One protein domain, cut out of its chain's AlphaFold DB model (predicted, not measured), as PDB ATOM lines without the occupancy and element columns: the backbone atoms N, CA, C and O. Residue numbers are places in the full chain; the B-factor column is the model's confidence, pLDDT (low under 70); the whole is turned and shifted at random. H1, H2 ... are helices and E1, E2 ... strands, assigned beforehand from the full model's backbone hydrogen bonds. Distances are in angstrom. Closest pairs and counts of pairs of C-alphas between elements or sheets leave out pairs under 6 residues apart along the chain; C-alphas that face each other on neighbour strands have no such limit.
ATOM      1  N   ARG A 119     193.891 141.980 178.062       86.12
ATOM      2  CA  ARG A 119     192.578 142.507 178.460       86.12
ATOM      3  C   ARG A 119     191.539 141.396 178.442       86.12
ATOM      4  O   ARG A 119     191.568 140.533 177.565       86.12
ATOM      5  N   VAL A 120     190.584 141.441 179.364       85.81
ATOM      6  CA  VAL A 120     189.416 140.546 179.363       85.81
ATOM      7  C   VAL A 120     188.166 141.368 179.088       85.81
ATOM      8  O   VAL A 120     187.962 142.403 179.718       85.81
ATOM      9  N   ALA A 121     187.324 140.916 178.161       86.00
ATOM     10  CA  ALA A 121     186.061 141.568 177.822       86.00
ATOM     11  C   ALA A 121     184.892 140.573 177.833       86.00
ATOM     12  O   ALA A 121     185.063 139.395 177.512       86.00
ATOM     13  N   LEU A 122     183.690 141.040 178.176       83.88
ATOM     14  CA  LEU A 122     182.467 140.229 178.160       83.88
ATOM     15  C   LEU A 122     181.608 140.536 176.935       83.88
ATOM     16  O   LEU A 122     181.121 141.646 176.763       83.88
ATOM     17  N   ARG A 123     181.305 139.523 176.121       83.69
ATOM     18  CA  ARG A 123     180.326 139.653 175.032       83.69
ATOM     19  C   ARG A 123     179.089 138.822 175.316       83.69
ATOM     20  O   ARG A 123     179.182 137.626 175.575       83.69
ATOM     21  N   TYR A 124     177.924 139.445 175.208       83.88
ATOM     22  CA  TYR A 124     176.651 138.739 175.253       83.88
ATOM     23  C   TYR A 124     176.331 138.205 173.861       83.88
ATOM     24  O   TYR A 124     176.110 138.969 172.925       83.88
ATOM     25  N   LEU A 125     176.327 136.884 173.719       82.19
ATOM     26  CA  LEU A 125     176.023 136.215 172.459       82.19
ATOM     27  C   LEU A 125     174.630 135.610 172.521       82.19
ATOM     28  O   LEU A 125     174.281 134.941 173.494       82.19
ATOM     29  N   ARG A 126     173.841 135.810 171.467       83.31
ATOM     30  CA  ARG A 126     172.530 135.176 171.348       83.31
ATOM     31  C   ARG A 126     172.715 133.695 171.046       83.31
ATOM     32  O   ARG A 126     173.354 133.339 170.057       83.31
ATOM     33  N   ARG A 127     172.143 132.820 171.872       82.69
ATOM     34  CA  ARG A 127     172.168 131.380 171.600       82.69
ATOM     35  C   ARG A 127     171.248 131.074 170.402       82.69
ATOM     36  O   ARG A 127     170.085 131.492 170.426       82.69
ATOM     37  N   PRO A 128     171.724 130.342 169.375       82.25
ATOM     38  CA  PRO A 128     170.898 129.981 168.225       82.25
ATOM     39  C   PRO A 128     169.617 129.273 168.678       82.25
ATOM     40  O   PRO A 128     169.675 128.307 169.439       82.25
ATOM     41  N   GLY A 129     168.464 129.792 168.253       87.12
ATOM     42  CA  GLY A 129     167.149 129.207 168.525       87.12
ATOM     43  C   GLY A 129     166.542 129.459 169.913       87.12
ATOM     44  O   GLY A 129     165.361 129.180 170.073       87.12
ATOM     45  N   SER A 130     167.269 129.997 170.906       84.19
ATOM     46  CA  SER A 130     166.711 130.162 172.268       84.19
ATOM     47  C   SER A 130     166.302 131.591 172.630       84.19
ATOM     48  O   SER A 130     165.743 131.806 173.701       84.19
ATOM     49  N   GLY A 131     166.612 132.590 171.796       87.00
ATOM     50  CA  GLY A 131     166.347 134.010 172.078       87.00
ATOM     51  C   GLY A 131     167.172 134.607 173.232       87.00
ATOM     52  O   GLY A 131     167.356 135.819 173.269       87.00
ATOM     53  N   THR A 132     167.707 133.764 174.119       87.12
ATOM     54  CA  THR A 132     168.498 134.099 175.305       87.12
ATOM     55  C   THR A 132     169.891 134.596 174.935       87.12
ATOM     56  O   THR A 132     170.590 133.985 174.120       87.12
ATOM     57  N   MET A 133     170.317 135.675 175.588       84.31
ATOM     58  CA  MET A 133     171.689 136.173 175.539       84.31
ATOM     59  C   MET A 133     172.519 135.476 176.618       84.31
ATOM     60  O   MET A 133     172.136 135.460 177.785       84.31
ATOM     61  N   THR A 134     173.656 134.901 176.240       83.50
ATOM     62  CA  THR A 134     174.609 134.289 177.170       83.50
ATOM     63  C   THR A 134     175.903 135.095 177.200       83.50
ATOM     64  O   THR A 134     176.502 135.279 176.134       83.50
ATOM     65  N   PRO A 135     176.360 135.567 178.372       85.75
ATOM     66  CA  PRO A 135     177.671 136.195 178.493       85.75
ATOM     67  C   PRO A 135     178.778 135.186 178.159       85.75
ATOM     68  O   PRO A 135     178.710 134.015 178.526       85.75
ATOM     69  N   THR A 136     179.786 135.635 177.418       86.12
ATOM     70  CA  THR A 136     180.990 134.878 177.061       86.12
ATOM     71  C   THR A 136     182.202 135.778 177.266       86.12
ATOM     72  O   THR A 136     182.253 136.876 176.708       86.12
ATOM     73  N   ALA A 137     183.171 135.320 178.055       87.25
ATOM     74  CA  ALA A 137     184.415 136.043 178.286       87.25
ATOM     75  C   ALA A 137     185.409 135.809 177.140       87.25
ATOM     76  O   ALA A 137     185.622 134.672 176.702       87.25
ATOM     77  N   TYR A 138     186.015 136.898 176.674       87.81
ATOM     78  CA  TYR A 138     187.062 136.906 175.666       87.81
ATOM     79  C   TYR A 138     188.357 137.478 176.239       87.81
ATOM     80  O   TYR A 138     188.343 138.522 176.889       87.81
ATOM     81  N   VAL A 139     189.474 136.806 175.967       88.75
ATOM     82  CA  VAL A 139     190.822 137.290 176.285       88.75
ATOM     83  C   VAL A 139     191.432 137.919 175.034       88.75
ATOM     84  O   VAL A 139     191.414 137.329 173.949       88.75
ATOM     85  N   HIS A 140     191.965 139.123 175.203       87.12
ATOM     86  CA  HIS A 140     192.547 139.974 174.174       87.12
ATOM     87  C   HIS A 140     194.001 140.241 174.525       87.12
ATOM     88  O   HIS A 140     194.282 140.806 175.574       87.12
ATOM     89  N   ILE A 141     194.922 139.863 173.650       87.50
ATOM     90  CA  ILE A 141     196.359 140.082 173.854       87.50
ATOM     91  C   ILE A 141     196.813 141.063 172.782       87.50
ATOM     92  O   ILE A 141     196.637 140.768 171.599       87.50
ATOM     93  N   ASN A 142     197.325 142.233 173.185       82.44
ATOM     94  CA  ASN A 142     197.789 143.292 172.273       82.44
ATOM     95  C   ASN A 142     196.783 143.585 171.135       82.44
ATOM     96  O   ASN A 142     197.154 143.814 169.988       82.44
ATOM     97  N   CYS A 143     195.482 143.493 171.436       80.44
ATOM     98  CA  CYS A 143     194.419 143.592 170.438       80.44
ATOM     99  C   CYS A 143     193.983 145.048 170.269       80.44
ATOM    100  O   CYS A 143     193.566 145.679 171.243       80.44
ATOM    101  N   ALA A 144     193.974 145.538 169.029       79.38
ATOM    102  CA  ALA A 144     193.456 146.861 168.666       79.38
ATOM    103  C   ALA A 144     191.924 146.888 168.469       79.38
ATOM    104  O   ALA A 144     191.360 147.883 168.038       79.38
ATOM    105  N   CYS A 145     191.229 145.795 168.793       73.44
ATOM    106  CA  CYS A 145     189.833 145.540 168.435       73.44
ATOM    107  C   CYS A 145     188.751 146.398 169.147       73.44
ATOM    108  O   CYS A 145     187.616 145.943 169.273       73.44
ATOM    109  N   GLY A 146     189.061 147.614 169.618       67.69
ATOM    110  CA  GLY A 146     188.066 148.636 170.007       67.69
ATOM    111  C   GLY A 146     187.047 148.230 171.087       67.69
ATOM    112  O   GLY A 146     185.887 148.627 171.050       67.69
ATOM    113  N   LEU A 147     187.430 147.386 172.046       62.94
ATOM    114  CA  LEU A 147     186.498 146.649 172.922       62.94
ATOM    115  C   LEU A 147     186.011 147.362 174.179       62.94
ATOM    116  O   LEU A 147     185.688 146.734 175.191       62.94
ATOM    117  N   ALA A 148     185.943 148.677 174.136       51.09
ATOM    118  CA  ALA A 148     185.880 149.442 175.363       51.09
ATOM    119  C   ALA A 148     184.497 149.417 176.056       51.09
ATOM    120  O   ALA A 148     184.411 149.700 177.246       51.09
ATOM    121  N   LYS A 149     183.430 148.938 175.398       59.94
ATOM    122  CA  LYS A 149     182.079 148.869 175.999       59.94
ATOM    123  C   LYS A 149     181.863 147.724 177.011       59.94
ATOM    124  O   LYS A 149     180.811 147.666 177.634       59.94
ATOM    125  N   SER A 150     182.810 146.789 177.172       74.75
ATOM    126  CA  SER A 150     182.639 145.611 178.056       74.75
ATOM    127  C   SER A 150     183.930 145.116 178.717       74.75
ATOM    128  O   SER A 150     184.071 143.926 179.016       74.75
ATOM    129  N   LEU A 151     184.893 146.022 178.902       85.75
ATOM    130  CA  LEU A 151     186.171 145.705 179.527       85.75
ATOM    131  C   LEU A 151     185.955 145.302 180.991       85.75
ATOM    132  O   LEU A 151     185.399 146.056 181.781       85.75
ATOM    133  N   VAL A 152     186.409 144.102 181.338       85.31
ATOM    134  CA  VAL A 152     186.385 143.570 182.704       85.31
ATOM    135  C   VAL A 152     187.608 144.040 183.479       85.31
ATOM    136  O   VAL A 152     187.510 144.394 184.647       85.31
ATOM    137  N   GLY A 153     188.767 144.025 182.822       86.06
ATOM    138  CA  GLY A 153     190.037 144.395 183.428       86.06
ATOM    139  C   GLY A 153     191.212 144.205 182.477       86.06
ATOM    140  O   GLY A 153     191.088 143.583 181.413       86.06
ATOM    141  N   THR A 154     192.350 144.752 182.894       87.81
ATOM    142  CA  THR A 154     193.658 144.593 182.252       87.81
ATOM    143  C   THR A 154     194.563 143.827 183.210       87.81
ATOM    144  O   THR A 154     194.498 144.051 184.416       87.81
ATOM    145  N   PHE A 155     195.372 142.916 182.682       87.25
ATOM    146  CA  PHE A 155     196.190 141.984 183.446       87.25
ATOM    147  C   PHE A 155     197.609 141.952 182.887       87.25
ATOM    148  O   PHE A 155     197.810 142.032 181.673       87.25
ATOM    149  N   ASP A 156     198.577 141.762 183.780       80.00
ATOM    150  CA  ASP A 156     200.004 141.735 183.434       80.00
ATOM    151  C   ASP A 156     200.409 140.450 182.701       80.00
ATOM    152  O   ASP A 156     201.430 140.397 182.016       80.00
ATOM    153  N   ASN A 157     199.617 139.384 182.849       84.50
ATOM    154  CA  ASN A 157     199.882 138.100 182.221       84.50
ATOM    155  C   ASN A 157     198.597 137.350 181.846       84.50
ATOM    156  O   ASN A 157     197.499 137.613 182.341       84.50
ATOM    157  N   LEU A 158     198.765 136.382 180.946       85.25
ATOM    158  CA  LEU A 158     197.676 135.584 180.392       85.25
ATOM    159  C   LEU A 158     196.989 134.691 181.426       85.25
ATOM    160  O   LEU A 158     195.779 134.518 181.347       85.25
ATOM    161  N   ALA A 159     197.737 134.143 182.385       86.50
ATOM    162  CA  ALA A 159     197.176 133.245 183.390       86.50
ATOM    163  C   ALA A 159     196.165 133.982 184.282       86.50
ATOM    164  O   ALA A 159     195.041 133.515 184.443       86.50
ATOM    165  N   ALA A 160     196.521 135.179 184.759       86.38
ATOM    166  CA  ALA A 160     195.624 136.030 185.538       86.38
ATOM    167  C   ALA A 160     194.380 136.452 184.730       86.38
ATOM    168  O   ALA A 160     193.265 136.454 185.252       86.38
ATOM    169  N   ALA A 161     194.549 136.752 183.437       88.00
ATOM    170  CA  ALA A 161     193.432 137.072 182.551       88.00
ATOM    171  C   ALA A 161     192.486 135.875 182.330       88.00
ATOM    172  O   ALA A 161     191.266 136.037 182.335       88.00
ATOM    173  N   GLU A 162     193.025 134.669 182.137       87.94
ATOM    174  CA  GLU A 162     192.232 133.447 181.961       87.94
ATOM    175  C   GLU A 162     191.500 133.053 183.256       87.94
ATOM    176  O   GLU A 162     190.336 132.652 183.192       87.94
ATOM    177  N   GLU A 163     192.119 133.243 184.425       88.81
ATOM    178  CA  GLU A 163     191.484 133.038 185.733       88.81
ATOM    179  C   GLU A 163     190.322 134.016 185.958       88.81
ATOM    180  O   GLU A 163     189.202 133.598 186.274       88.81
ATOM    181  N   ALA A 164     190.542 135.308 185.698       86.69
ATOM    182  CA  ALA A 164     189.492 136.319 185.786       86.69
ATOM    183  C   ALA A 164     188.343 136.052 184.796       86.69
ATOM    184  O   ALA A 164     187.170 136.222 185.134       86.69
ATOM    185  N   ALA A 165     188.655 135.580 183.585       86.88
ATOM    186  CA  ALA A 165     187.655 135.182 182.598       86.88
ATOM    187  C   ALA A 165     186.849 133.944 183.041       86.88
ATOM    188  O   ALA A 165     185.644 133.873 182.787       86.88
ATOM    189  N   ALA A 166     187.481 132.980 183.716       86.94
ATOM    190  CA  ALA A 166     186.826 131.772 184.217       86.94
ATOM    191  C   ALA A 166     185.895 132.045 185.411       86.94
ATOM    192  O   ALA A 166     184.865 131.378 185.551       86.94
ATOM    193  N   ALA A 167     186.223 133.042 186.239       87.50
ATOM    194  CA  ALA A 167     185.412 133.466 187.380       87.50
ATOM    195  C   ALA A 167     184.098 134.171 186.979       87.50
ATOM    196  O   ALA A 167     183.190 134.307 187.801       87.50
ATOM    197  N   MET A 168     183.963 134.597 185.718       84.56
ATOM    198  CA  MET A 168     182.790 135.330 185.244       84.56
ATOM    199  C   MET A 168     181.532 134.457 185.073       84.56
ATOM    200  O   MET A 168     181.631 133.260 184.783       84.56
ATOM    201  N   PRO A 169     180.317 135.036 185.173       74.56
ATOM    202  CA  PRO A 169     179.072 134.330 184.876       74.56
ATOM    203  C   PRO A 169     179.107 133.762 183.449       74.56
ATOM    204  O   PRO A 169     179.251 134.505 182.483       74.56
ATOM    205  N   GLY A 170     179.010 132.436 183.311       68.56
ATOM    206  CA  GLY A 170     179.164 131.733 182.025       68.56
ATOM    207  C   GLY A 170     180.587 131.237 181.708       68.56
ATOM    208  O   GLY A 170     180.746 130.436 180.786       68.56
ATOM    209  N   GLY A 171     181.593 131.607 182.509       58.03
ATOM    210  CA  GLY A 171     183.025 131.329 182.305       58.03
ATOM    211  C   GLY A 171     183.451 129.859 182.388       58.03
ATOM    212  O   GLY A 171     184.522 129.499 181.911       58.03
ATOM    213  N   ARG A 172     182.591 128.958 182.891       59.69
ATOM    214  CA  ARG A 172     182.855 127.502 182.847       59.69
ATOM    215  C   ARG A 172     182.811 126.926 181.425       59.69
ATOM    216  O   ARG A 172     183.286 125.815 181.209       59.69
ATOM    217  N   ARG A 173     182.241 127.648 180.450       60.81
ATOM    218  CA  ARG A 173     182.346 127.301 179.026       60.81
ATOM    219  C   ARG A 173     183.488 128.094 178.399       60.81
ATOM    220  O   ARG A 173     183.353 129.295 178.223       60.81
ATOM    221  N   ALA A 174     184.560 127.366 178.072       65.94
ATOM    222  CA  ALA A 174     185.731 127.742 177.275       65.94
ATOM    223  C   ALA A 174     185.928 129.255 177.077       65.94
ATOM    224  O   ALA A 174     185.343 129.844 176.164       65.94
ATOM    225  N   VAL A 175     186.798 129.847 177.902       80.56
ATOM    226  CA  VAL A 175     187.397 131.164 177.653       80.56
ATOM    227  C   VAL A 175     187.844 131.219 176.192       80.56
ATOM    228  O   VAL A 175     188.602 130.364 175.731       80.56
ATOM    229  N   ARG A 176     187.331 132.191 175.435       86.31
ATOM    230  CA  ARG A 176     187.689 132.341 174.022       86.31
ATOM    231  C   ARG A 176     188.783 133.382 173.887       86.31
ATOM    232  O   ARG A 176     188.736 134.430 174.519       86.31
ATOM    233  N   ARG A 177     189.759 133.129 173.024       87.69
ATOM    234  CA  ARG A 177     190.704 134.171 172.613       87.69
ATOM    235  C   ARG A 177     190.108 134.940 171.449       87.69
ATOM    236  O   ARG A 177     189.437 134.364 170.591       87.69
ATOM    237  N   CYS A 178     190.315 136.248 171.431       84.19
ATOM    238  CA  CYS A 178     189.907 137.047 170.291       84.19
ATOM    239  C   CYS A 178     190.723 136.674 169.060       84.19
ATOM    240  O   CYS A 178     191.940 136.535 169.158       84.19
TER     241      CYS A 178
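AT A GLANCE: This is residues 119 to 178 of the 366 residues of an uncharacterized protein of Streptomyces sp. WAC01280 (UniProt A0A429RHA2). What is the main picture? A long two-stranded hairpin, E1 and E2, is widened at one end by the short strand E3 beside E1, and the single helix H1 covers one face of the small sheet at that end. After H1, the tail folds back to the sheet, where residues 176 to 177 run parallel beside residues 138 to 139 of E2. What are the counts and size? The 60 printed residues run E1, E2, E3, H1, a mixed class with an antiparallel sheet of order E2, E1, E3; the whole is compact, with a radius of gyration of the C-alphas of 11.5 A, yet elongated, 38 by 24 by 14 A.

IN THESE COORDINATES: Where are the strands? E1 is residues 119 to 126, 22.5 A long, from C-alpha 119 at (192.578, 142.507, 178.460). E2 is residues 133 to 141, 25.0 A, and E3 is residues 151 to 155, 11.4 A. Where is the helix? H1 is residues 158 to 166, 12.1 A, ending at C-alpha 166 at (186.826, 131.772, 184.217).

HOW THE PARTS SIT: How do the strands pair? E1 and E2 are an antiparallel hairpin at 152 degrees, with N 121 and O 138 2.9 A apart, within hydrogen-bond range. E3 is antiparallel to E1 at 149 degrees, with N 152 and O 120 at 2.8 A. How does H1 stand? It is on the sheet at a height of 8.1 A, only just over E1 alone, with 2 of its 9 C-alphas falling on E2, and at 32 degrees to E1 on the local plane, only just slantwise. Its closest C-alphas to E2 are those of Ala 165 and Ala 137, 5.5 A apart. Is its backbone intact? In H1 every O i to N i+4 pair is within hydrogen-bond range.

THE WHOLE: How far does it reach? The two C-alphas farthest apart, of Gly 129 and Asp 156, are 38.2 A apart. Are there cuts or long links? The printed part has no cut; the link E3 to H1 is tight, and E1 to E2 and E2 to E3 are short. Where is confidence low? Residues 146 to 149 and 170 to 174 have pLDDT under 70.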